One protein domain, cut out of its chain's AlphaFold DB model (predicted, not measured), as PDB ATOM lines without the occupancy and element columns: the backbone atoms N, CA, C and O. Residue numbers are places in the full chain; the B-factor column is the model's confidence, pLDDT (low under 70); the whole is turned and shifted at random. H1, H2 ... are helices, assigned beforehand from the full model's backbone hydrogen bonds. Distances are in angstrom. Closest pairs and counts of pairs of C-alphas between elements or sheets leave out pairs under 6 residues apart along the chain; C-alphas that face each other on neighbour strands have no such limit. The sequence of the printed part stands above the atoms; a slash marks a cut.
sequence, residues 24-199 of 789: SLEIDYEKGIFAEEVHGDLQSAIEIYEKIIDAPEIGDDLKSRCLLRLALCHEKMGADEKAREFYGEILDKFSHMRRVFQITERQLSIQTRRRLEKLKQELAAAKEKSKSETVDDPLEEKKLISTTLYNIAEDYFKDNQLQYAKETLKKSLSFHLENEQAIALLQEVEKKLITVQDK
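AT A GLANCE: This is residues 24 to 199 of the 789 residues of an uncharacterized protein of Planctomycetes bacterium SRT547 (UniProt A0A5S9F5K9). One long helix, H5, joins two groups of up-and-down helices, H1 to H4 at its first part and H6 to H8 at its far part, in a flat slab. The printed part has 176 residues with eight named helices, H1 to H8 along the chain, and no named strand: the class is all helix. They form an up-and-down bundle, each helix running against the one before. The whole is loose, with a radius of gyration of the C-alphas of 20.4 A and spans of 68 by 43 by 21 A.

IN THESE COORDINATES: Find C-alpha 98 at (4.183, 5.881, 39.754); from there H5, residues 98 to 132, runs 50.9 A to C-alpha 132 at (10.977, -44.160, 46.460). Before it look for H1 at 24 to 39, H2 at 42 to 53, H3 at 60 to 76 and H4 at 80 to 94. After it come H6 at 138 to 158, 30.8 A long, H7 at 162 to 175 and H8 at 180 to 199, 29.2 A long.

HOW THE PARTS SIT: Look at residues 100 to 111 of H5, which alone touch H4, closest at C-alphas 104 and 87, 5.9 A. At residues 119 to 130 H5 touches H6, closest at C-alphas 130 and 141, 7.3 A. H3, the hub, touches H1, H2, H4 and H5; its closest C-alphas to H4 are 71 and 83, 4.1 A. H1 and H2 form a hairpin, with closest C-alphas 32 and 45, 4.5 A. H6 and H7, a hairpin at a shallow tilt of 8 degrees, come closest at C-alphas 153 and 165, 4.3 A. H7 touches H8, closest at C-alphas 169 and 182, 5.7 A. H5 stays apart from H7 and H8. Every O i to N i+4 pair is within hydrogen-bond range in H2 to H8, and 11 of 12 in H1.

THE WHOLE: The C-alphas of Ser 24 and Asp 136 are farthest apart, 68.4 A. The printed part has no cut, and no link is long. Residues 132 to 138 stand free. Mean pLDDT of the printed part is 90.0; look for values under 70 at residues 134 to 135 and 197 to 199.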
ATOM      1  N   SER A  24      26.358  15.805  32.900       84.94
ATOM      2  CA  SER A  24      27.325  14.732  33.183       84.94
ATOM      3  C   SER A  24      26.701  13.410  33.666       84.94
ATOM      4  O   SER A  24      27.061  12.351  33.150       84.94
ATOM      5  N   LEU A  25      25.747  13.453  34.604       94.25
ATOM      6  CA  LEU A  25      25.139  12.247  35.190       94.25
ATOM      7  C   LEU A  25      24.182  11.519  34.232       94.25
ATOM      8  O   LEU A  25      24.181  10.293  34.204       94.25
ATOM      9  N   GLU A  26      23.413  12.238  33.406       94.44
ATOM     10  CA  GLU A  26      22.573  11.611  32.367       94.44
ATOM     11  C   GLU A  26      23.436  11.009  31.242       94.44
ATOM     12  O   GLU A  26      23.124   9.936  30.732       94.44
ATOM     13  N   ILE A  27      24.573  11.631  30.895       94.56
ATOM     14  CA  ILE A  27      25.543  11.041  29.957       94.56
ATOM     15  C   ILE A  27      26.138   9.741  30.519       94.56
ATOM     16  O   ILE A  27      26.288   8.774  29.773       94.56
ATOM     17  N   ASP A  28      26.485   9.693  31.808       96.44
ATOM     18  CA  ASP A  28      26.944   8.451  32.441       96.44
ATOM     19  C   ASP A  28      25.803   7.408  32.521       96.44
ATOM     20  O   ASP A  28      26.046   6.237  32.243       96.44
ATOM     21  N   TYR A  29      24.550   7.807  32.770       97.56
ATOM     22  CA  TYR A  29      23.392   6.897  32.749       97.56
ATOM     23  C   TYR A  29      23.164   6.256  31.370       97.56
ATOM     24  O   TYR A  29      22.994   5.038  31.275       97.56
ATOM     25  N   GLU A  30      23.251   7.033  30.287       96.81
ATOM     26  CA  GLU A  30      23.168   6.515  28.913       96.81
ATOM     27  C   GLU A  30      24.351   5.587  28.562       96.81
ATOM     28  O   GLU A  30      24.164   4.595  27.853       96.81
ATOM     29  N   LYS A  31      25.560   5.818  29.105       96.94
ATOM     30  CA  LYS A  31      26.672   4.843  28.997       96.94
ATOM     31  C   LYS A  31      26.348   3.534  29.719       96.94
ATOM     32  O   LYS A  31      26.677   2.472  29.193       96.94
ATOM     33  N   GLY A  32      25.697   3.602  30.882       97.94
ATOM     34  CA  GLY A  32      25.216   2.431  31.619       97.94
ATOM     35  C   GLY A  32      24.222   1.610  30.793       97.94
ATOM     36  O   GLY A  32      24.406   0.402  30.635       97.94
ATOM     37  N   ILE A  33      23.242   2.272  30.162       97.81
ATOM     38  CA  ILE A  33      22.291   1.626  29.238       97.81
ATOM     39  C   ILE A  33      23.026   1.002  28.048       97.81
ATOM     40  O   ILE A  33      22.721  -0.124  27.655       97.81
ATOM     41  N   PHE A  34      24.007   1.697  27.469       97.00
ATOM     42  CA  PHE A  34      24.768   1.190  26.328       97.00
ATOM     43  C   PHE A  34      25.593  -0.060  26.687       97.00
ATOM     44  O   PHE A  34      25.582  -1.042  25.940       97.00
ATOM     45  N   ALA A  35      26.243  -0.074  27.856       98.00
ATOM     46  CA  ALA A  35      26.920  -1.259  28.382       98.00
ATOM     47  C   ALA A  35      25.933  -2.423  28.611       98.00
ATOM     48  O   ALA A  35      26.178  -3.540  28.149       98.00
ATOM     49  N   GLU A  36      24.785  -2.148  29.238       98.19
ATOM     50  CA  GLU A  36      23.750  -3.134  29.569       98.19
ATOM     51  C   GLU A  36      23.071  -3.756  28.332       98.19
ATOM     52  O   GLU A  36      22.872  -4.971  28.281       98.19
ATOM     53  N   GLU A  37      22.644  -2.934  27.368       96.81
ATOM     54  CA  GLU A  37      21.761  -3.352  26.268       96.81
ATOM     55  C   GLU A  37      22.497  -3.634  24.953       96.81
ATOM     56  O   GLU A  37      22.051  -4.497  24.196       96.81
ATOM     57  N   VAL A  38      23.608  -2.941  24.669       96.31
ATOM     58  CA  VAL A  38      24.343  -3.089  23.397       96.31
ATOM     59  C   VAL A  38      25.536  -4.027  23.541       96.31
ATOM     60  O   VAL A  38      25.754  -4.870  22.671       96.31
ATOM     61  N   HIS A  39      26.292  -3.915  24.634       95.06
ATOM     62  CA  HIS A  39      27.432  -4.800  24.891       95.06
ATOM     63  C   HIS A  39      27.076  -6.045  25.712       95.06
ATOM     64  O   HIS A  39      27.784  -7.045  25.617       95.06
ATOM     65  N   GLY A  40      25.989  -6.006  26.489       97.25
ATOM     66  CA  GLY A  40      25.665  -7.065  27.449       97.25
ATOM     67  C   GLY A  40      26.669  -7.147  28.605       97.25
ATOM     68  O   GLY A  40      26.718  -8.162  29.300       97.25
ATOM     69  N   ASP A  41      27.468  -6.098  28.810       98.25
ATOM     70  CA  ASP A  41      28.440  -6.002  29.894       98.25
ATOM     71  C   ASP A  41      27.740  -5.489  31.155       98.25
ATOM     72  O   ASP A  41      27.730  -4.299  31.484       98.25
ATOM     73  N   LEU A  42      27.084  -6.429  31.833       98.19
ATOM     74  CA  LEU A  42      26.296  -6.167  33.033       98.19
ATOM     75  C   LEU A  42      27.161  -5.674  34.199       98.19
ATOM     76  O   LEU A  42      26.661  -4.918  35.024       98.19
ATOM     77  N   GLN A  43      28.438  -6.066  34.254       98.19
ATOM     78  CA  GLN A  43      29.352  -5.662  35.322       98.19
ATOM     79  C   GLN A  43      29.752  -4.190  35.155       98.19
ATOM     80  O   GLN A  43      29.563  -3.406  36.083       98.19
ATOM     81  N   SER A  44      30.176  -3.786  33.952       97.81
ATOM     82  CA  SER A  44      30.443  -2.371  33.656       97.81
ATOM     83  C   SER A  44      29.191  -1.500  33.823       97.81
ATOM     84  O   SER A  44      29.282  -0.373  34.305       97.81
ATOM     85  N   ALA A  45      28.004  -2.009  33.464       98.38
ATOM     86  CA  ALA A  45      26.748  -1.287  33.674       98.38
ATOM     87  C   ALA A  45      26.433  -1.072  35.169       98.38
ATOM     88  O   ALA A  45      26.070   0.036  35.555       98.38
ATOM     89  N   ILE A  46      26.607  -2.103  36.007       98.38
ATOM     90  CA  ILE A  46      26.450  -2.026  37.472       98.38
ATOM     91  C   ILE A  46      27.366  -0.948  38.059       98.38
ATOM     92  O   ILE A  46      26.870  -0.039  38.721       98.38
ATOM     93  N   GLU A  47      28.663  -0.981  37.740       98.19
ATOM     94  CA  GLU A  47      29.651  -0.018  38.253       98.19
ATOM     95  C   GLU A  47      29.317   1.433  37.864       98.19
ATOM     96  O   GLU A  47      29.496   2.361  38.656       98.19
ATOM     97  N   ILE A  48      28.776   1.642  36.657       98.19
ATOM     98  CA  ILE A  48      28.297   2.953  36.206       98.19
ATOM     99  C   ILE A  48      27.060   3.397  37.002       98.19
ATOM    100  O   ILE A  48      27.018   4.536  37.472       98.19
ATOM    101  N   TYR A  49      26.057   2.531  37.176       98.44
ATOM    102  CA  TYR A  49      24.826   2.882  37.892       98.44
ATOM    103  C   TYR A  49      25.055   3.119  39.396       98.44
ATOM    104  O   TYR A  49      24.473   4.055  39.943       98.44
ATOM    105  N   GLU A  50      25.925   2.341  40.053       98.06
ATOM    106  CA  GLU A  50      26.319   2.549  41.458       98.06
ATOM    107  C   GLU A  50      27.000   3.916  41.633       98.06
ATOM    108  O   GLU A  50      26.547   4.739  42.431       98.06
ATOM    109  N   LYS A  51      27.996   4.226  40.788       97.75
ATOM    110  CA  LYS A  51      28.684   5.528  40.769       97.75
ATOM    111  C   LYS A  51      27.718   6.711  40.603       97.75
ATOM    112  O   LYS A  51      27.952   7.775  41.174       97.75
ATOM    113  N   ILE A  52      26.654   6.554  39.812       97.50
ATOM    114  CA  ILE A  52      25.629   7.594  39.633       97.50
ATOM    115  C   ILE A  52      24.791   7.744  40.913       97.50
ATOM    116  O   ILE A  52      24.598   8.864  41.379       97.50
ATOM    117  N   ILE A  53      24.336   6.642  41.520       97.69
ATOM    118  CA  ILE A  53      23.511   6.644  42.745       97.69
ATOM    119  C   ILE A  53      24.229   7.267  43.948       97.69
ATOM    120  O   ILE A  53      23.557   7.890  44.781       97.69
ATOM    121  N   ASP A  54      25.550   7.112  44.023       97.56
ATOM    122  CA  ASP A  54      26.414   7.674  45.068       97.56
ATOM    123  C   ASP A  54      26.743   9.166  44.867       97.56
ATOM    124  O   ASP A  54      27.283   9.809  45.772       97.56
ATOM    125  N   ALA A  55      26.402   9.757  43.716       96.56
ATOM    126  CA  ALA A  55      26.601  11.184  43.485       96.56
ATOM    127  C   ALA A  55      25.682  12.018  44.410       96.56
ATOM    128  O   ALA A  55      24.464  11.832  44.393       96.56
ATOM    129  N   PRO A  56      26.209  12.983  45.192       94.00
ATOM    130  CA  PRO A  56      25.423  13.713  46.196       94.00
ATOM    131  C   PRO A  56      24.358  14.647  45.600       94.00
ATOM    132  O   PRO A  56      23.458  15.080  46.315       94.00
ATOM    133  N   GLU A  57      24.457  14.957  44.306       94.06
ATOM    134  CA  GLU A  57      23.570  15.870  43.573       94.06
ATOM    135  C   GLU A  57      22.532  15.130  42.708       94.06
ATOM    136  O   GLU A  57      21.801  15.756  41.940       94.06
ATOM    137  N   ILE A  58      22.437  13.797  42.812       95.62
ATOM    138  CA  ILE A  58      21.483  13.023  42.014       95.62
ATOM    139  C   ILE A  58      20.027  13.333  42.400       95.62
ATOM    140  O   ILE A  58      19.605  13.157  43.542       95.62
ATOM    141  N   GLY A  59      19.228  13.746  41.414       94.62
ATOM    142  CA  GLY A  59      17.782  13.890  41.574       94.62
ATOM    143  C   GLY A  59      17.075  12.535  41.690       94.62
ATOM    144  O   GLY A  59      17.450  11.569  41.022       94.62
ATOM    145  N   ASP A  60      16.008  12.478  42.491       95.44
ATOM    146  CA  ASP A  60      15.266  11.244  42.797       95.44
ATOM    147  C   ASP A  60      14.818  10.454  41.550       95.44
ATOM    148  O   ASP A  60      14.825   9.223  41.559       95.44
ATOM    149  N   ASP A  61      14.475  11.137  40.451       94.81
ATOM    150  CA  ASP A  61      14.053  10.479  39.206       94.81
ATOM    151  C   ASP A  61      15.206   9.677  38.582       94.81
ATOM    152  O   ASP A  61      15.049   8.486  38.307       94.81
ATOM    153  N   LEU A  62      16.389  10.286  38.450       96.19
ATOM    154  CA  LEU A  62      17.574   9.601  37.933       96.19
ATOM    155  C   LEU A  62      18.034   8.494  38.891       96.19
ATOM    156  O   LEU A  62      18.387   7.405  38.437       96.19
ATOM    157  N   LYS A  63      17.954   8.721  40.211       97.56
ATOM    158  CA  LYS A  63      18.297   7.714  41.228       97.56
ATOM    159  C   LYS A  63      17.390   6.486  41.139       97.56
ATOM    160  O   LYS A  63      17.885   5.362  41.091       97.56
ATOM    161  N   SER A  64      16.077   6.692  41.037       97.06
ATOM    162  CA  SER A  64      15.101   5.605  40.893       97.06
ATOM    163  C   SER A  64      15.250   4.848  39.562       97.06
ATOM    164  O   SER A  64      15.123   3.622  39.538       97.06
ATOM    165  N   ARG A  65      15.601   5.545  38.467       97.31
ATOM    166  CA  ARG A  65      15.956   4.930  37.177       97.31
ATOM    167  C   ARG A  65      17.214   4.064  37.278       97.31
ATOM    168  O   ARG A  65      17.193   2.930  36.800       97.31
ATOM    169  N   CYS A  66      18.275   4.554  37.921       98.12
ATOM    170  CA  CYS A  66      19.519   3.800  38.113       98.12
ATOM    171  C   CYS A  66      19.304   2.559  38.989       98.12
ATOM    172  O   CYS A  66      19.710   1.470  38.595       98.12
ATOM    173  N   LEU A  67      18.590   2.688  40.117       97.88
ATOM    174  CA  LEU A  67      18.238   1.558  40.988       97.88
ATOM    175  C   LEU A  67      17.442   0.484  40.230       97.88
ATOM    176  O   LEU A  67      17.718  -0.708  40.364       97.88
ATOM    177  N   LEU A  68      16.487   0.896  39.385       97.69
ATOM    178  CA  LEU A  68      15.712  -0.030  38.558       97.69
ATOM    179  C   LEU A  68      16.604  -0.786  37.565       97.69
ATOM    180  O   LEU A  68      16.418  -1.987  37.365       97.69
ATOM    181  N   ARG A  69      17.573  -0.105  36.943       98.19
ATOM    182  CA  ARG A  69      18.530  -0.748  36.035       98.19
ATOM    183  C   ARG A  69      19.493  -1.682  36.769       98.19
ATOM    184  O   ARG A  69      19.709  -2.789  36.290       98.19
ATOM    185  N   LEU A  70      19.971  -1.315  37.956       98.12
ATOM    186  CA  LEU A  70      20.769  -2.182  38.835       98.12
ATOM    187  C   LEU A  70      20.047  -3.483  39.194       98.12
ATOM    188  O   LEU A  70      20.606  -4.571  39.028       98.12
ATOM    189  N   ALA A  71      18.779  -3.386  39.601       97.81
ATOM    190  CA  ALA A  71      17.945  -4.551  39.875       97.81
ATOM    191  C   ALA A  71      17.822  -5.472  38.642       97.81
ATOM    192  O   ALA A  71      17.969  -6.691  38.755       97.81
ATOM    193  N   LEU A  72      17.633  -4.891  37.450       97.06
ATOM    194  CA  LEU A  72      17.557  -5.624  36.180       97.06
ATOM    195  C   LEU A  72      18.897  -6.262  35.778       97.06
ATOM    196  O   LEU A  72      18.897  -7.384  35.269       97.06
ATOM    197  N   CYS A  73      20.030  -5.598  36.010       98.12
ATOM    198  CA  CYS A  73      21.363  -6.162  35.784       98.12
ATOM    199  C   CYS A  73      21.604  -7.382  36.683       98.12
ATOM    200  O   CYS A  73      21.986  -8.442  36.185       98.12
ATOM    201  N   HIS A  74      21.293  -7.286  37.979       97.88
ATOM    202  CA  HIS A  74      21.393  -8.423  38.893       97.88
ATOM    203  C   HIS A  74      20.430  -9.563  38.537       97.88
ATOM    204  O   HIS A  74      20.842 -10.722  38.584       97.88
ATOM    205  N   GLU A  75      19.200  -9.272  38.100       95.88
ATOM    206  CA  GLU A  75      18.270 -10.295  37.596       95.88
ATOM    207  C   GLU A  75      18.849 -11.011  36.359       95.88
ATOM    208  O   GLU A  75      18.837 -12.240  36.291       95.88
ATOM    209  N   LYS A  76      19.428 -10.267  35.404       96.62
ATOM    210  CA  LYS A  76      20.090 -10.833  34.212       96.62
ATOM    211  C   LYS A  76      21.321 -11.688  34.557       96.62
ATOM    212  O   LYS A  76      21.595 -12.648  33.844       96.62
ATOM    213  N   MET A  77      22.031 -11.376  35.645       97.12
ATOM    214  CA  MET A  77      23.145 -12.182  36.171       97.12
ATOM    215  C   MET A  77      22.693 -13.402  36.999       97.12
ATOM    216  O   MET A  77      23.536 -14.185  37.429       97.12
ATOM    217  N   GLY A  78      21.390 -13.572  37.261       95.62
ATOM    218  CA  GLY A  78      20.868 -14.618  38.150       95.62
ATOM    219  C   GLY A  78      21.061 -14.334  39.647       95.62
ATOM    220  O   GLY A  78      20.826 -15.211  40.476       95.62
ATOM    221  N   ALA A  79      21.455 -13.112  40.016       96.44
ATOM    222  CA  ALA A  79      21.592 -12.653  41.398       96.44
ATOM    223  C   ALA A  79      20.233 -12.175  41.958       96.44
ATOM    224  O   ALA A  79      20.078 -11.027  42.381       96.44
ATOM    225  N   ASP A  80      19.237 -13.071  41.958       91.75
ATOM    226  CA  ASP A  80      17.828 -12.787  42.294       91.75
ATOM    227  C   ASP A  80      17.599 -12.219  43.711       91.75
ATOM    228  O   ASP A  80      16.535 -11.666  43.988       91.75
ATOM    229  N   GLU A  81      18.552 -12.373  44.633       89.75
ATOM    230  CA  GLU A  81      18.505 -11.771  45.975       89.75
ATOM    231  C   GLU A  81      18.869 -10.282  45.939       89.75
ATOM    232  O   GLU A  81      18.050  -9.457  46.336       89.75
ATOM    233  N   LYS A  82      20.019  -9.921  45.347       94.50
ATOM    234  CA  LYS A  82      20.418  -8.516  45.142       94.50
ATOM    235  C   LYS A  82      19.406  -7.744  44.296       94.50
ATOM    236  O   LYS A  82      19.077  -6.605  44.601       94.50
ATOM    237  N   ALA A  83      18.866  -8.377  43.252       96.06
ATOM    238  CA  ALA A  83      17.814  -7.772  42.438       96.06
ATOM    239  C   ALA A  83      16.583  -7.386  43.283       96.06
ATOM    240  O   ALA A  83      16.041  -6.293  43.121       96.06
ATOM    241  N   ARG A  84      16.171  -8.252  44.222       90.31
ATOM    242  CA  ARG A  84      15.049  -7.984  45.135       90.31
ATOM    243  C   ARG A  84      15.358  -6.914  46.174       90.31
ATOM    244  O   ARG A  84      14.457  -6.142  46.482       90.31
ATOM    245  N   GLU A  85      16.593  -6.826  46.661       94.06
ATOM    246  CA  GLU A  85      17.039  -5.749  47.556       94.06
ATOM    247  C   GLU A  85      16.850  -4.371  46.898       94.06
ATOM    248  O   GLU A  85      16.140  -3.522  47.439       94.06
ATOM    249  N   PHE A  86      17.355  -4.190  45.672       96.75
ATOM    250  CA  PHE A  86      17.167  -2.948  44.913       96.75
ATOM    251  C   PHE A  86      15.698  -2.677  44.555       96.75
ATOM    252  O   PHE A  86      15.235  -1.543  44.684       96.75
ATOM    253  N   TYR A  87      14.923  -3.694  44.157       94.94
ATOM    254  CA  TYR A  87      13.478  -3.522  43.952       94.94
ATOM    255  C   TYR A  87      12.752  -3.104  45.251       94.94
ATOM    256  O   TYR A  87      11.848  -2.271  45.198       94.94
ATOM    257  N   GLY A  88      13.154  -3.629  46.412       89.50
ATOM    258  CA  GLY A  88      12.635  -3.232  47.725       89.50
ATOM    259  C   GLY A  88      12.953  -1.773  48.057       89.50
ATOM    260  O   GLY A  88      12.046  -1.009  48.385       89.50
ATOM    261  N   GLU A  89      14.207  -1.350  47.865       95.00
ATOM    262  CA  GLU A  89      14.619   0.049  48.042       95.00
ATOM    263  C   GLU A  89      13.791   1.011  47.173       95.00
ATOM    264  O   GLU A  89      13.399   2.088  47.634       95.00
ATOM    265  N   ILE A  90      13.473   0.615  45.935       95.94
ATOM    266  CA  ILE A  90      12.630   1.411  45.037       95.94
ATOM    267  C   ILE A  90      11.212   1.582  45.590       95.94
ATOM    268  O   ILE A  90      10.680   2.696  45.564       95.94
ATOM    269  N   LEU A  91      10.592   0.507  46.087       89.19
ATOM    270  CA  LEU A  91       9.247   0.574  46.668       89.19
ATOM    271  C   LEU A  91       9.217   1.437  47.936       89.19
ATOM    272  O   LEU A  91       8.301   2.246  48.094       89.19
ATOM    273  N   ASP A  92      10.224   1.309  48.801       90.69
ATOM    274  CA  ASP A  92      10.293   2.038  50.067       90.69
ATOM    275  C   ASP A  92      10.551   3.541  49.861       90.69
ATOM    276  O   ASP A  92       9.861   4.377  50.450       90.69
ATOM    277  N   LYS A  93      11.522   3.906  49.010       93.44
ATOM    278  CA  LYS A  93      11.971   5.303  48.844       93.44
ATOM    279  C   LYS A  93      11.226   6.064  47.739       93.44
ATOM    280  O   LYS A  93      10.976   7.259  47.888       93.44
ATOM    281  N   PHE A  94      10.816   5.393  46.660       94.00
ATOM    282  CA  PHE A  94      10.284   6.034  45.443       94.00
ATOM    283  C   PHE A  94       8.834   5.635  45.115       94.00
ATOM    284  O   PHE A  94       8.394   5.753  43.971       94.00
ATOM    285  N   SER A  95       8.043   5.232  46.117       84.25
ATOM    286  CA  SER A  95       6.607   4.905  45.974       84.25
ATOM    287  C   SER A  95       5.751   5.996  45.311       84.25
ATOM    288  O   SER A  95       4.747   5.695  44.665       84.25
ATOM    289  N   HIS A  96       6.157   7.263  45.409       83.56
ATOM    290  CA  HIS A  96       5.502   8.388  44.739       83.56
ATOM    291  C   HIS A  96       5.756   8.421  43.211       83.56
ATOM    292  O   HIS A  96       4.959   8.983  42.456       83.56
ATOM    293  N   MET A  97       6.817   7.769  42.718       90.00
ATOM    294  CA  MET A  97       7.192   7.714  41.300       90.00
ATOM    295  C   MET A  97       6.453   6.597  40.560       90.00
ATOM    296  O   MET A  97       7.010   5.561  40.190       90.00
ATOM    297  N   ARG A  98       5.163   6.842  40.300       82.31
ATOM    298  CA  ARG A  98       4.183   5.881  39.754       82.31
ATOM    299  C   ARG A  98       4.694   4.977  38.621       82.31
ATOM    300  O   ARG A  98       4.317   3.809  38.574       82.31
ATOM    301  N   ARG A  99       5.523   5.488  37.700       84.75
ATOM    302  CA  ARG A  99       6.057   4.710  36.566       84.75
ATOM    303  C   ARG A  99       7.102   3.679  37.001       84.75
ATOM    304  O   ARG A  99       7.012   2.529  36.583       84.75
ATOM    305  N   VAL A 100       8.070   4.083  37.822       86.31
ATOM    306  CA  VAL A 100       9.149   3.207  38.311       86.31
ATOM    307  C   VAL A 100       8.576   2.178  39.289       86.31
ATOM    308  O   VAL A 100       8.862   0.987  39.167       86.31
ATOM    309  N   PHE A 101       7.653   2.611  40.153       84.25
ATOM    310  CA  PHE A 101       6.879   1.751  41.048       84.25
ATOM    311  C   PHE A 101       6.148   0.620  40.297       84.25
ATOM    312  O   PHE A 101       6.359  -0.553  40.589       84.25
ATOM    313  N   GLN A 102       5.369   0.941  39.254       82.75
ATOM    314  CA  GLN A 102       4.623  -0.061  38.472       82.75
ATOM    315  C   GLN A 102       5.512  -1.079  37.742       82.75
ATOM    316  O   GLN A 102       5.109  -2.230  37.555       82.75
ATOM    317  N   ILE A 103       6.703  -0.673  37.289       89.12
ATOM    318  CA  ILE A 103       7.663  -1.604  36.676       89.12
ATOM    319  C   ILE A 103       8.242  -2.523  37.759       89.12
ATOM    320  O   ILE A 103       8.287  -3.736  37.562       89.12
ATOM    321  N   THR A 104       8.598  -1.962  38.913       88.94
ATOM    322  CA  THR A 104       9.163  -2.676  40.068       88.94
ATOM    323  C   THR A 104       8.203  -3.730  40.620       88.94
ATOM    324  O   THR A 104       8.564  -4.903  40.692       88.94
ATOM    325  N   GLU A 105       6.943  -3.367  40.900       82.75
ATOM    326  CA  GLU A 105       5.897  -4.324  41.306       82.75
ATOM    327  C   GLU A 105       5.749  -5.469  40.294       82.75
ATOM    328  O   GLU A 105       5.614  -6.642  40.659       82.75
ATOM    329  N   ARG A 106       5.791  -5.141  38.995       86.44
ATOM    330  CA  ARG A 106       5.663  -6.135  37.932       86.44
ATOM    331  C   ARG A 106       6.844  -7.106  37.925       86.44
ATOM    332  O   ARG A 106       6.587  -8.305  37.812       86.44
ATOM    333  N   GLN A 107       8.083  -6.631  38.054       90.56
ATOM    334  CA  GLN A 107       9.261  -7.507  38.065       90.56
ATOM    335  C   GLN A 107       9.324  -8.369  39.327       90.56
ATOM    336  O   GLN A 107       9.474  -9.586  39.207       90.56
ATOM    337  N   LEU A 108       9.046  -7.801  40.505       84.00
ATOM    338  CA  LEU A 108       8.888  -8.576  41.740       84.00
ATOM    339  C   LEU A 108       7.832  -9.677  41.579       84.00
ATOM    340  O   LEU A 108       8.087 -10.830  41.919       84.00
ATOM    341  N   SER A 109       6.684  -9.382  40.957       77.50
ATOM    342  CA  SER A 109       5.657 -10.402  40.691       77.50
ATOM    343  C   SER A 109       6.123 -11.517  39.737       77.50
ATOM    344  O   SER A 109       5.622 -12.642  39.814       77.50
ATOM    345  N   ILE A 110       7.074 -11.232  38.840       84.88
ATOM    346  CA  ILE A 110       7.658 -12.202  37.904       84.88
ATOM    347  C   ILE A 110       8.706 -13.062  38.617       84.88
ATOM    348  O   ILE A 110       8.630 -14.287  38.510       84.88
ATOM    349  N   GLN A 111       9.614 -12.465  39.394       85.31
ATOM    350  CA  GLN A 111      10.569 -13.200  40.233       85.31
ATOM    351  C   GLN A 111       9.846 -14.098  41.246       85.31
ATOM    352  O   GLN A 111      10.129 -15.295  41.304       85.31
ATOM    353  N   THR A 112       8.826 -13.579  41.939       77.81
ATOM    354  CA  THR A 112       7.944 -14.353  42.831       77.81
ATOM    355  C   THR A 112       7.349 -15.575  42.126       77.81
ATOM    356  O   THR A 112       7.318 -16.662  42.703       77.81
ATOM    357  N   ARG A 113       6.911 -15.444  40.863       79.75
ATOM    358  CA  ARG A 113       6.402 -16.580  40.074       79.75
ATOM    359  C   ARG A 113       7.499 -17.569  39.691       79.75
ATOM    360  O   ARG A 113       7.266 -18.764  39.825       79.75
ATOM    361  N   ARG A 114       8.675 -17.109  39.243       85.62
ATOM    362  CA  ARG A 114       9.808 -18.001  38.921       85.62
ATOM    363  C   ARG A 114      10.237 -18.806  40.149       85.62
ATOM    364  O   ARG A 114      10.349 -20.026  40.055       85.62
ATOM    365  N   ARG A 115      10.386 -18.146  41.306       80.56
ATOM    366  CA  ARG A 115      10.698 -18.798  42.586       80.56
ATOM    367  C   ARG A 115       9.609 -19.801  42.972       80.56
ATOM    368  O   ARG A 115       9.933 -20.934  43.301       80.56
ATOM    369  N   LEU A 116       8.328 -19.442  42.847       74.38
ATOM    370  CA  LEU A 116       7.202 -20.341  43.133       74.38
ATOM    371  C   LEU A 116       7.140 -21.565  42.197       74.38
ATOM    372  O   LEU A 116       6.818 -22.654  42.662       74.38
ATOM    373  N   GLU A 117       7.466 -21.438  40.907       81.38
ATOM    374  CA  GLU A 117       7.577 -22.608  40.020       81.38
ATOM    375  C   GLU A 117       8.787 -23.487  40.370       81.38
ATOM    376  O   GLU A 117       8.648 -24.708  40.399       81.38
ATOM    377  N   LYS A 118       9.937 -22.899  40.730       85.31
ATOM    378  CA  LYS A 118      11.094 -23.659  41.232       85.31
ATOM    379  C   LYS A 118      10.743 -24.433  42.510       85.31
ATOM    380  O   LYS A 118      10.977 -25.631  42.590       85.31
ATOM    381  N   LEU A 119      10.074 -23.782  43.460       76.00
ATOM    382  CA  LEU A 119       9.596 -24.389  44.705       76.00
ATOM    383  C   LEU A 119       8.551 -25.492  44.469       76.00
ATOM    384  O   LEU A 119       8.544 -26.497  45.175       76.00
ATOM    385  N   LYS A 120       7.677 -25.357  43.461       79.00
ATOM    386  CA  LYS A 120       6.777 -26.447  43.039       79.00
ATOM    387  C   LYS A 120       7.540 -27.636  42.462       79.00
ATOM    388  O   LYS A 120       7.131 -28.767  42.705       79.00
ATOM    389  N   GLN A 121       8.605 -27.395  41.696       85.62
ATOM    390  CA  GLN A 121       9.468 -28.454  41.163       85.62
ATOM    391  C   GLN A 121      10.236 -29.151  42.292       85.62
ATOM    392  O   GLN A 121      10.261 -30.375  42.332       85.62
ATOM    393  N   GLU A 122      10.772 -28.398  43.254       82.12
ATOM    394  CA  GLU A 122      11.415 -28.929  44.465       82.12
ATOM    395  C   GLU A 122      10.417 -29.745  45.315       82.12
ATOM    396  O   GLU A 122      10.730 -30.862  45.724       82.12
ATOM    397  N   LEU A 123       9.175 -29.270  45.490       77.25
ATOM    398  CA  LEU A 123       8.097 -30.012  46.162       77.25
ATOM    399  C   LEU A 123       7.685 -31.283  45.395       77.25
ATOM    400  O   LEU A 123       7.390 -32.305  46.012       77.25
ATOM    401  N   ALA A 124       7.652 -31.242  44.060       83.56
ATOM    402  CA  ALA A 124       7.364 -32.411  43.231       83.56
ATOM    403  C   ALA A 124       8.489 -33.455  43.329       83.56
ATOM    404  O   ALA A 124       8.205 -34.626  43.571       83.56
ATOM    405  N   ALA A 125       9.751 -33.026  43.249       83.62
ATOM    406  CA  ALA A 125      10.918 -33.887  43.427       83.62
ATOM    407  C   ALA A 125      10.976 -34.496  44.841       83.62
ATOM    408  O   ALA A 125      11.272 -35.681  44.988       83.62
ATOM    409  N   ALA A 126      10.620 -33.731  45.880       77.31
ATOM    410  CA  ALA A 126      10.497 -34.243  47.244       77.31
ATOM    411  C   ALA A 126       9.416 -35.336  47.354       77.31
ATOM    412  O   ALA A 126       9.657 -36.368  47.977       77.31
ATOM    413  N   LYS A 127       8.263 -35.154  46.690       80.94
ATOM    414  CA  LYS A 127       7.183 -36.157  46.618       80.94
ATOM    415  C   LYS A 127       7.531 -37.395  45.795       80.94
ATOM    416  O   LYS A 127       6.998 -38.469  46.057       80.94
ATOM    417  N   GLU A 128       8.374 -37.268  44.777       86.19
ATOM    418  CA  GLU A 128       8.900 -38.428  44.054       86.19
ATOM    419  C   GLU A 128       9.920 -39.183  44.912       86.19
ATOM    420  O   GLU A 128       9.839 -40.406  45.020       86.19
ATOM    421  N   LYS A 129      10.799 -38.466  45.628       83.00
ATOM    422  CA  LYS A 129      11.746 -39.079  46.570       83.00
ATOM    423  C   LYS A 129      11.025 -39.821  47.701       83.00
ATOM    424  O   LYS A 129      11.342 -40.986  47.935       83.00
ATOM    425  N   SER A 130       9.996 -39.221  48.310       76.38
ATOM    426  CA  SER A 130       9.196 -39.842  49.384       76.38
ATOM    427  C   SER A 130       8.302 -41.002  48.930       76.38
ATOM    428  O   SER A 130       7.719 -41.676  49.769       76.38
ATOM    429  N   LYS A 131       8.161 -41.238  47.618       81.62
ATOM    430  CA  LYS A 131       7.566 -42.469  47.062       81.62
ATOM    431  C   LYS A 131       8.594 -43.571  46.804       81.62
ATOM    432  O   LYS A 131       8.204 -44.721  46.629       81.62
ATOM    433  N   SER A 132       9.876 -43.217  46.706       78.62
ATOM    434  CA  SER A 132      10.977 -44.160  46.460       78.62
ATOM    435  C   SER A 132      11.633 -44.655  47.750       78.62
ATOM    436  O   SER A 132      12.031 -45.813  47.838       78.62
ATOM    437  N   GLU A 133      11.694 -43.796  48.766       70.12
ATOM    438  CA  GLU A 133      11.977 -44.172  50.148       70.12
ATOM    439  C   GLU A 133      10.640 -44.596  50.773       70.12
ATOM    440  O   GLU A 133       9.689 -43.820  50.750       70.12
ATOM    441  N   THR A 134      10.537 -45.833  51.272       62.28
ATOM    442  CA  THR A 134       9.285 -46.436  51.776       62.28
ATOM    443  C   THR A 134       8.851 -45.815  53.106       62.28
ATOM    444  O   THR A 134       9.005 -46.407  54.175       62.28
ATOM    445  N   VAL A 135       8.332 -44.590  53.040       56.31
ATOM    446  CA  VAL A 135       7.680 -43.901  54.154       56.31
ATOM    447  C   VAL A 135       6.208 -44.309  54.146       56.31
ATOM    448  O   VAL A 135       5.360 -43.626  53.581       56.31
ATOM    449  N   ASP A 136       5.911 -45.447  54.775       72.19
ATOM    450  CA  ASP A 136       4.551 -46.010  54.867       72.19
ATOM    451  C   ASP A 136       3.593 -45.190  55.767       72.19
ATOM    452  O   ASP A 136       2.447 -45.593  55.972       72.19
ATOM    453  N   ASP A 137       4.030 -44.041  56.303       84.19
ATOM    454  CA  ASP A 137       3.219 -43.144  57.136       84.19
ATOM    455  C   ASP A 137       2.791 -41.860  56.380       84.19
ATOM    456  O   ASP A 137       3.593 -40.932  56.208       84.19
ATOM    457  N   PRO A 138       1.503 -41.735  55.989       83.25
ATOM    458  CA  PRO A 138       0.944 -40.523  55.384       83.25
ATOM    459  C   PRO A 138       1.025 -39.259  56.259       83.25
ATOM    460  O   PRO A 138       0.769 -38.156  55.763       83.25
ATOM    461  N   LEU A 139       1.316 -39.384  57.558       87.81
ATOM    462  CA  LEU A 139       1.506 -38.250  58.460       87.81
ATOM    463  C   LEU A 139       2.843 -37.538  58.203       87.81
ATOM    464  O   LEU A 139       2.882 -36.306  58.211       87.81
ATOM    465  N   GLU A 140       3.911 -38.280  57.905       85.38
ATOM    466  CA  GLU A 140       5.230 -37.707  57.606       85.38
ATOM    467  C   GLU A 140       5.252 -36.975  56.252       85.38
ATOM    468  O   GLU A 140       5.808 -35.879  56.166       85.38
ATOM    469  N   GLU A 141       4.550 -37.472  55.217       83.12
ATOM    470  CA  GLU A 141       4.391 -36.721  53.951       83.12
ATOM    471  C   GLU A 141       3.716 -35.359  54.204       83.12
ATOM    472  O   GLU A 141       4.155 -34.322  53.698       83.12
ATOM    473  N   LYS A 142       2.663 -35.333  55.034       87.12
ATOM    474  CA  LYS A 142       1.942 -34.098  55.385       87.12
ATOM    475  C   LYS A 142       2.803 -33.111  56.169       87.12
ATOM    476  O   LYS A 142       2.759 -31.916  55.861       87.12
ATOM    477  N   LYS A 143       3.598 -33.587  57.136       91.50
ATOM    478  CA  LYS A 143       4.573 -32.755  57.860       91.50
ATOM    479  C   LYS A 143       5.591 -32.152  56.895       91.50
ATOM    480  O   LYS A 143       5.772 -30.939  56.907       91.50
ATOM    481  N   LEU A 144       6.182 -32.959  56.008       85.69
ATOM    482  CA  LEU A 144       7.166 -32.491  55.026       85.69
ATOM    483  C   LEU A 144       6.586 -31.390  54.120       85.69
ATOM    484  O   LEU A 144       7.191 -30.327  53.995       85.69
ATOM    485  N   ILE A 145       5.386 -31.598  53.561       82.06
ATOM    486  CA  ILE A 145       4.690 -30.593  52.736       82.06
ATOM    487  C   ILE A 145       4.418 -29.309  53.535       82.06
ATOM    488  O   ILE A 145       4.615 -28.209  53.016       82.06
ATOM    489  N   SER A 146       3.968 -29.428  54.788       92.06
ATOM    490  CA  SER A 146       3.710 -28.276  55.657       92.06
ATOM    491  C   SER A 146       4.982 -27.474  55.939       92.06
ATOM    492  O   SER A 146       4.966 -26.253  55.774       92.06
ATOM    493  N   THR A 147       6.089 -28.143  56.276       91.81
ATOM    494  CA  THR A 147       7.403 -27.522  56.502       91.81
ATOM    495  C   THR A 147       7.920 -26.835  55.239       91.81
ATOM    496  O   THR A 147       8.376 -25.696  55.303       91.81
ATOM    497  N   THR A 148       7.777 -27.458  54.061       84.94
ATOM    498  CA  THR A 148       8.126 -26.805  52.789       84.94
ATOM    499  C   THR A 148       7.293 -25.540  52.567       84.94
ATOM    500  O   THR A 148       7.850 -24.490  52.266       84.94
ATOM    501  N   LEU A 149       5.970 -25.594  52.761       85.56
ATOM    502  CA  LEU A 149       5.095 -24.422  52.614       85.56
ATOM    503  C   LEU A 149       5.370 -23.327  53.658       85.56
ATOM    504  O   LEU A 149       5.202 -22.150  53.345       85.56
ATOM    505  N   TYR A 150       5.804 -23.691  54.867       94.38
ATOM    506  CA  TYR A 150       6.233 -22.736  55.888       94.38
ATOM    507  C   TYR A 150       7.459 -21.940  55.421       94.38
ATOM    508  O   TYR A 150       7.391 -20.713  55.392       94.38
ATOM    509  N   ASN A 151       8.516 -22.614  54.954       89.62
ATOM    510  CA  ASN A 151       9.733 -21.957  54.459       89.62
ATOM    511  C   ASN A 151       9.424 -20.966  53.316       89.62
ATOM    512  O   ASN A 151       9.898 -19.833  53.320       89.62
ATOM    513  N   ILE A 152       8.545 -21.355  52.383       83.56
ATOM    514  CA  ILE A 152       8.090 -20.490  51.276       83.56
ATOM    515  C   ILE A 152       7.381 -19.232  51.791       83.56
ATOM    516  O   ILE A 152       7.505 -18.150  51.217       83.56
ATOM    517  N   ALA A 153       6.602 -19.355  52.862       88.56
ATOM    518  CA  ALA A 153       5.922 -18.211  53.440       88.56
ATOM    519  C   ALA A 153       6.837 -17.328  54.295       88.56
ATOM    520  O   ALA A 153       6.610 -16.121  54.366       88.56
ATOM    521  N   GLU A 154       7.867 -17.907  54.912       94.19
ATOM    522  CA  GLU A 154       8.930 -17.171  55.595       94.19
ATOM    523  C   GLU A 154       9.719 -16.308  54.599       94.19
ATOM    524  O   GLU A 154       9.938 -15.124  54.859       94.19
ATOM    525  N   ASP A 155      10.032 -16.845  53.416       84.69
ATOM    526  CA  ASP A 155      10.582 -16.075  52.294       84.69
ATOM    527  C   ASP A 155       9.663 -14.906  51.897       84.69
ATOM    528  O   ASP A 155      10.113 -13.764  51.807       84.69
ATOM    529  N   TYR A 156       8.357 -15.150  51.718       83.88
ATOM    530  CA  TYR A 156       7.404 -14.071  51.422       83.88
ATOM    531  C   TYR A 156       7.303 -13.029  52.537       83.88
ATOM    532  O   TYR A 156       7.042 -11.861  52.258       83.88
ATOM    533  N   PHE A 157       7.491 -13.421  53.796       91.31
ATOM    534  CA  PHE A 157       7.480 -12.483  54.911       91.31
ATOM    535  C   PHE A 157       8.737 -11.608  54.949       91.31
ATOM    536  O   PHE A 157       8.631 -10.404  55.200       91.31
ATOM    537  N   LYS A 158       9.904 -12.197  54.656       85.81
ATOM    538  CA  LYS A 158      11.191 -11.497  54.511       85.81
ATOM    539  C   LYS A 158      11.148 -10.494  53.355       85.81
ATOM    540  O   LYS A 158      11.506  -9.340  53.555       85.81
ATOM    541  N   ASP A 159      10.575 -10.883  52.214       77.44
ATOM    542  CA  ASP A 159      10.350 -10.021  51.040       77.44
ATOM    543  C   ASP A 159       9.214  -8.974  51.243       77.44
ATOM    544  O   ASP A 159       8.770  -8.339  50.285       77.44
ATOM    545  N   ASN A 160       8.683  -8.808  52.466       82.81
ATOM    546  CA  ASN A 160       7.549  -7.935  52.820       82.81
ATOM    547  C   ASN A 160       6.253  -8.188  52.003       82.81
ATOM    548  O   ASN A 160       5.327  -7.374  51.977       82.81
ATOM    549  N   GLN A 161       6.130  -9.359  51.370       82.00
ATOM    550  CA  GLN A 161       4.973  -9.804  50.585       82.00
ATOM    551  C   GLN A 161       3.876 -10.384  51.493       82.00
ATOM    552  O   GLN A 161       3.415 -11.516  51.322       82.00
ATOM    553  N   LEU A 162       3.436  -9.593  52.478       88.69
ATOM    554  CA  LEU A 162       2.639 -10.042  53.628       88.69
ATOM    555  C   LEU A 162       1.376 -10.849  53.258       88.69
ATOM    556  O   LEU A 162       1.059 -11.834  53.919       88.69
ATOM    557  N   GLN A 163       0.664 -10.497  52.181       84.56
ATOM    558  CA  GLN A 163      -0.518 -11.262  51.743       84.56
ATOM    559  C   GLN A 163      -0.168 -12.637  51.147       84.56
ATOM    560  O   GLN A 163      -0.903 -13.605  51.350       84.56
ATOM    561  N   TYR A 164       0.962 -12.757  50.443       81.75
ATOM    562  CA  TYR A 164       1.426 -14.038  49.905       81.75
ATOM    563  C   TYR A 164       1.953 -14.950  51.019       81.75
ATOM    564  O   TYR A 164       1.656 -16.147  51.011       81.75
ATOM    565  N   ALA A 165       2.632 -14.381  52.022       90.38
ATOM    566  CA  ALA A 165       2.991 -15.082  53.254       90.38
ATOM    567  C   ALA A 165       1.733 -15.629  53.956       90.38
ATOM    568  O   ALA A 165       1.626 -16.835  54.181       90.38
ATOM    569  N   LYS A 166       0.726 -14.774  54.190       94.31
ATOM    570  CA  LYS A 166      -0.548 -15.131  54.841       94.31
ATOM    571  C   LYS A 166      -1.246 -16.326  54.188       94.31
ATOM    572  O   LYS A 166      -1.575 -17.303  54.860       94.31
ATOM    573  N   GLU A 167      -1.474 -16.266  52.877       87.44
ATOM    574  CA  GLU A 167      -2.187 -17.330  52.157       87.44
ATOM    575  C   GLU A 167      -1.363 -18.620  52.007       87.44
ATOM    576  O   GLU A 167      -1.930 -19.711  51.902       87.44
ATOM    577  N   THR A 168      -0.033 -18.528  52.041       85.19
ATOM    578  CA  THR A 168       0.851 -19.703  52.021       85.19
ATOM    579  C   THR A 168       0.895 -20.388  53.393       85.19
ATOM    580  O   THR A 168       0.820 -21.614  53.457       85.19
ATOM    581  N   LEU A 169       0.878 -19.629  54.495       94.88
ATOM    582  CA  LEU A 169       0.816 -20.172  55.862       94.88
ATOM    583  C   LEU A 169      -0.500 -20.891  56.137       94.88
ATOM    584  O   LEU A 169      -0.491 -22.014  56.635       94.88
ATOM    585  N   LYS A 170      -1.635 -20.321  55.715       94.00
ATOM    586  CA  LYS A 170      -2.932 -21.020  55.773       94.00
ATOM    587  C   LYS A 170      -2.894 -22.376  55.061       94.00
ATOM    588  O   LYS A 170      -3.452 -23.350  55.561       94.00
ATOM    589  N   LYS A 171      -2.214 -22.461  53.910       88.00
ATOM    590  CA  LYS A 171      -2.020 -23.731  53.192       88.00
ATOM    591  C   LYS A 171      -1.084 -24.673  53.946       88.00
ATOM    592  O   LYS A 171      -1.438 -25.837  54.083       88.00
ATOM    593  N   SER A 172       0.040 -24.191  54.477       93.56
ATOM    594  CA  SER A 172       0.937 -24.981  55.339       93.56
ATOM    595  C   SER A 172       0.174 -25.637  56.502       93.56
ATOM    596  O   SER A 172       0.267 -26.853  56.694       93.56
ATOM    597  N   LEU A 173      -0.670 -24.864  57.192       95.94
ATOM    598  CA  LEU A 173      -1.504 -25.333  58.302       95.94
ATOM    599  C   LEU A 173      -2.601 -26.314  57.858       95.94
ATOM    600  O   LEU A 173      -2.944 -27.222  58.606       95.94
ATOM    601  N   SER A 174      -3.110 -26.211  56.625       92.94
ATOM    602  CA  SER A 174      -4.076 -27.190  56.091       92.94
ATOM    603  C   SER A 174      -3.490 -28.593  55.860       92.94
ATOM    604  O   SER A 174      -4.250 -29.559  55.795       92.94
ATOM    605  N   PHE A 175      -2.158 -28.726  55.767       88.38
ATOM    606  CA  PHE A 175      -1.478 -30.029  55.721       88.38
ATOM    607  C   PHE A 175      -1.084 -30.534  57.115       88.38
ATOM    608  O   PHE A 175      -1.228 -31.725  57.381       88.38
ATOM    609  N   HIS A 176      -0.631 -29.645  58.005       96.50
ATOM    610  CA  HIS A 176      -0.278 -29.969  59.389       96.50
ATOM    611  C   HIS A 176      -0.702 -28.820  60.314       96.50
ATOM    612  O   HIS A 176      -0.031 -27.790  60.392       96.50
ATOM    613  N   LEU A 177      -1.837 -28.998  61.000       96.12
ATOM    614  CA  LEU A 177      -2.445 -27.973  61.862       96.12
ATOM    615  C   LEU A 177      -1.561 -27.605  63.063       96.12
ATOM    616  O   LEU A 177      -1.638 -26.484  63.551       96.12
ATOM    617  N   GLU A 178      -0.705 -28.528  63.502       96.94
ATOM    618  CA  GLU A 178       0.201 -28.391  64.651       96.94
ATOM    619  C   GLU A 178       1.578 -27.816  64.259       96.94
ATOM    620  O   GLU A 178       2.545 -27.920  65.008       96.94
ATOM    621  N   ASN A 179       1.715 -27.208  63.072       96.94
ATOM    622  CA  ASN A 179       2.944 -26.509  62.691       96.94
ATOM    623  C   ASN A 179       3.062 -25.168  63.445       96.94
ATOM    624  O   ASN A 179       2.695 -24.112  62.925       96.94
ATOM    625  N   GLU A 180       3.587 -25.215  64.673       97.69
ATOM    626  CA  GLU A 180       3.760 -24.053  65.560       97.69
ATOM    627  C   GLU A 180       4.506 -22.888  64.890       97.69
ATOM    628  O   GLU A 180       4.124 -21.728  65.062       97.69
ATOM    629  N   GLN A 181       5.520 -23.184  64.069       97.75
ATOM    630  CA  GLN A 181       6.290 -22.173  63.337       97.75
ATOM    631  C   GLN A 181       5.407 -21.413  62.336       97.75
ATOM    632  O   GLN A 181       5.472 -20.183  62.247       97.75
ATOM    633  N   ALA A 182       4.532 -22.127  61.620       97.19
ATOM    634  CA  ALA A 182       3.584 -21.521  60.693       97.19
ATOM    635  C   ALA A 182       2.473 -20.730  61.405       97.19
ATOM    636  O   ALA A 182       2.045 -19.696  60.889       97.19
ATOM    637  N   ILE A 183       2.034 -21.158  62.597       98.00
ATOM    638  CA  ILE A 183       1.087 -20.391  63.428       98.00
ATOM    639  C   ILE A 183       1.726 -19.071  63.882       98.00
ATOM    640  O   ILE A 183       1.136 -18.007  63.687       98.00
ATOM    641  N   ALA A 184       2.933 -19.126  64.452       97.88
ATOM    642  CA  ALA A 184       3.633 -17.953  64.971       97.88
ATOM    643  C   ALA A 184       3.905 -16.912  63.870       97.88
ATOM    644  O   ALA A 184       3.588 -15.732  64.028       97.88
ATOM    645  N   LEU A 185       4.410 -17.359  62.715       97.50
ATOM    646  CA  LEU A 185       4.669 -16.473  61.582       97.50
ATOM    647  C   LEU A 185       3.375 -15.871  61.007       97.50
ATOM    648  O   LEU A 185       3.365 -14.707  60.613       97.50
ATOM    649  N   LEU A 186       2.262 -16.618  60.995       97.75
ATOM    650  CA  LEU A 186       0.972 -16.107  60.513       97.75
ATOM    651  C   LEU A 186       0.458 -14.960  61.393       97.75
ATOM    652  O   LEU A 186      -0.016 -13.954  60.865       97.75
ATOM    653  N   GLN A 187       0.623 -15.066  62.712       97.50
ATOM    654  CA  GLN A 187       0.283 -13.990  63.647       97.50
ATOM    655  C   GLN A 187       1.155 -12.741  63.427       97.50
ATOM    656  O   GLN A 187       0.645 -11.618  63.457       97.50
ATOM    657  N   GLU A 188       2.454 -12.905  63.150       97.69
ATOM    658  CA  GLU A 188       3.349 -11.774  62.856       97.69
ATOM    659  C   GLU A 188       2.999 -11.086  61.523       97.69
ATOM    660  O   GLU A 188       2.940  -9.853  61.447       97.69
ATOM    661  N   VAL A 189       2.683 -11.875  60.490       96.00
ATOM    662  CA  VAL A 189       2.174 -11.403  59.191       96.00
ATOM    663  C   VAL A 189       0.900 -10.573  59.364       96.00
ATOM    664  O   VAL A 189       0.802  -9.472  58.816       96.00
ATOM    665  N   GLU A 190      -0.072 -11.064  60.135       96.56
ATOM    666  CA  GLU A 190      -1.330 -10.353  60.383       96.56
ATOM    667  C   GLU A 190      -1.116  -9.056  61.178       96.56
ATOM    668  O   GLU A 190      -1.685  -8.022  60.821       96.56
ATOM    669  N   LYS A 191      -0.221  -9.059  62.173       96.50
ATOM    670  CA  LYS A 191       0.154  -7.856  62.930       96.50
ATOM    671  C   LYS A 191       0.831  -6.792  62.054       96.50
ATOM    672  O   LYS A 191       0.502  -5.605  62.170       96.50
ATOM    673  N   LYS A 192       1.751  -7.179  61.157       94.12
ATOM    674  CA  LYS A 192       2.353  -6.236  60.193       94.12
ATOM    675  C   LYS A 192       1.310  -5.681  59.219       94.12
ATOM    676  O   LYS A 192       1.339  -4.483  58.958       94.12
ATOM    677  N   LEU A 193       0.374  -6.502  58.730       89.88
ATOM    678  CA  LEU A 193      -0.700  -6.045  57.832       89.88
ATOM    679  C   LEU A 193      -1.555  -4.938  58.464       89.88
ATOM    680  O   LEU A 193      -1.776  -3.917  57.816       89.88
ATOM    681  N   ILE A 194      -1.961  -5.102  59.728       89.25
ATOM    682  CA  ILE A 194      -2.700  -4.071  60.481       89.25
ATOM    683  C   ILE A 194      -1.852  -2.797  60.615       89.25
ATOM    684  O   ILE A 194      -2.304  -1.709  60.280       89.25
ATOM    685  N   THR A 195      -0.572  -2.931  60.983       88.50
ATOM    686  CA  THR A 195       0.343  -1.781  61.140       88.50
ATOM    687  C   THR A 195       0.528  -0.981  59.839       88.50
ATOM    688  O   THR A 195       0.670   0.243  59.870       88.50
ATOM    689  N   VAL A 196       0.549  -1.656  58.683       80.00
ATOM    690  CA  VAL A 196       0.621  -1.008  57.361       80.00
ATOM    691  C   VAL A 196      -0.691  -0.291  57.026       80.00
ATOM    692  O   VAL A 196      -0.648   0.792  56.447       80.00
ATOM    693  N   GLN A 197      -1.839  -0.848  57.422       68.38
ATOM    694  CA  GLN A 197      -3.142  -0.198  57.267       68.38
ATOM    695  C   GLN A 197      -3.245   1.061  58.144       68.38
ATOM    696  O   GLN A 197      -3.511   2.135  57.613       68.38
ATOM    697  N   ASP A 198      -2.937   0.981  59.440       68.69
ATOM    698  CA  ASP A 198      -3.054   2.116  60.373       68.69
ATOM    699  C   ASP A 198      -2.189   3.324  59.963       68.69
ATOM    700  O   ASP A 198      -2.631   4.474  60.035       68.69
ATOM    701  N   LYS A 199      -0.974   3.075  59.447       62.84
ATOM    702  CA  LYS A 199      -0.077   4.127  58.929       62.84
ATOM    703  C   LYS A 199      -0.615   4.859  57.696       62.84
ATOM    704  O   LYS A 199      -0.170   5.976  57.430       62.84
TER     705      LYS A 199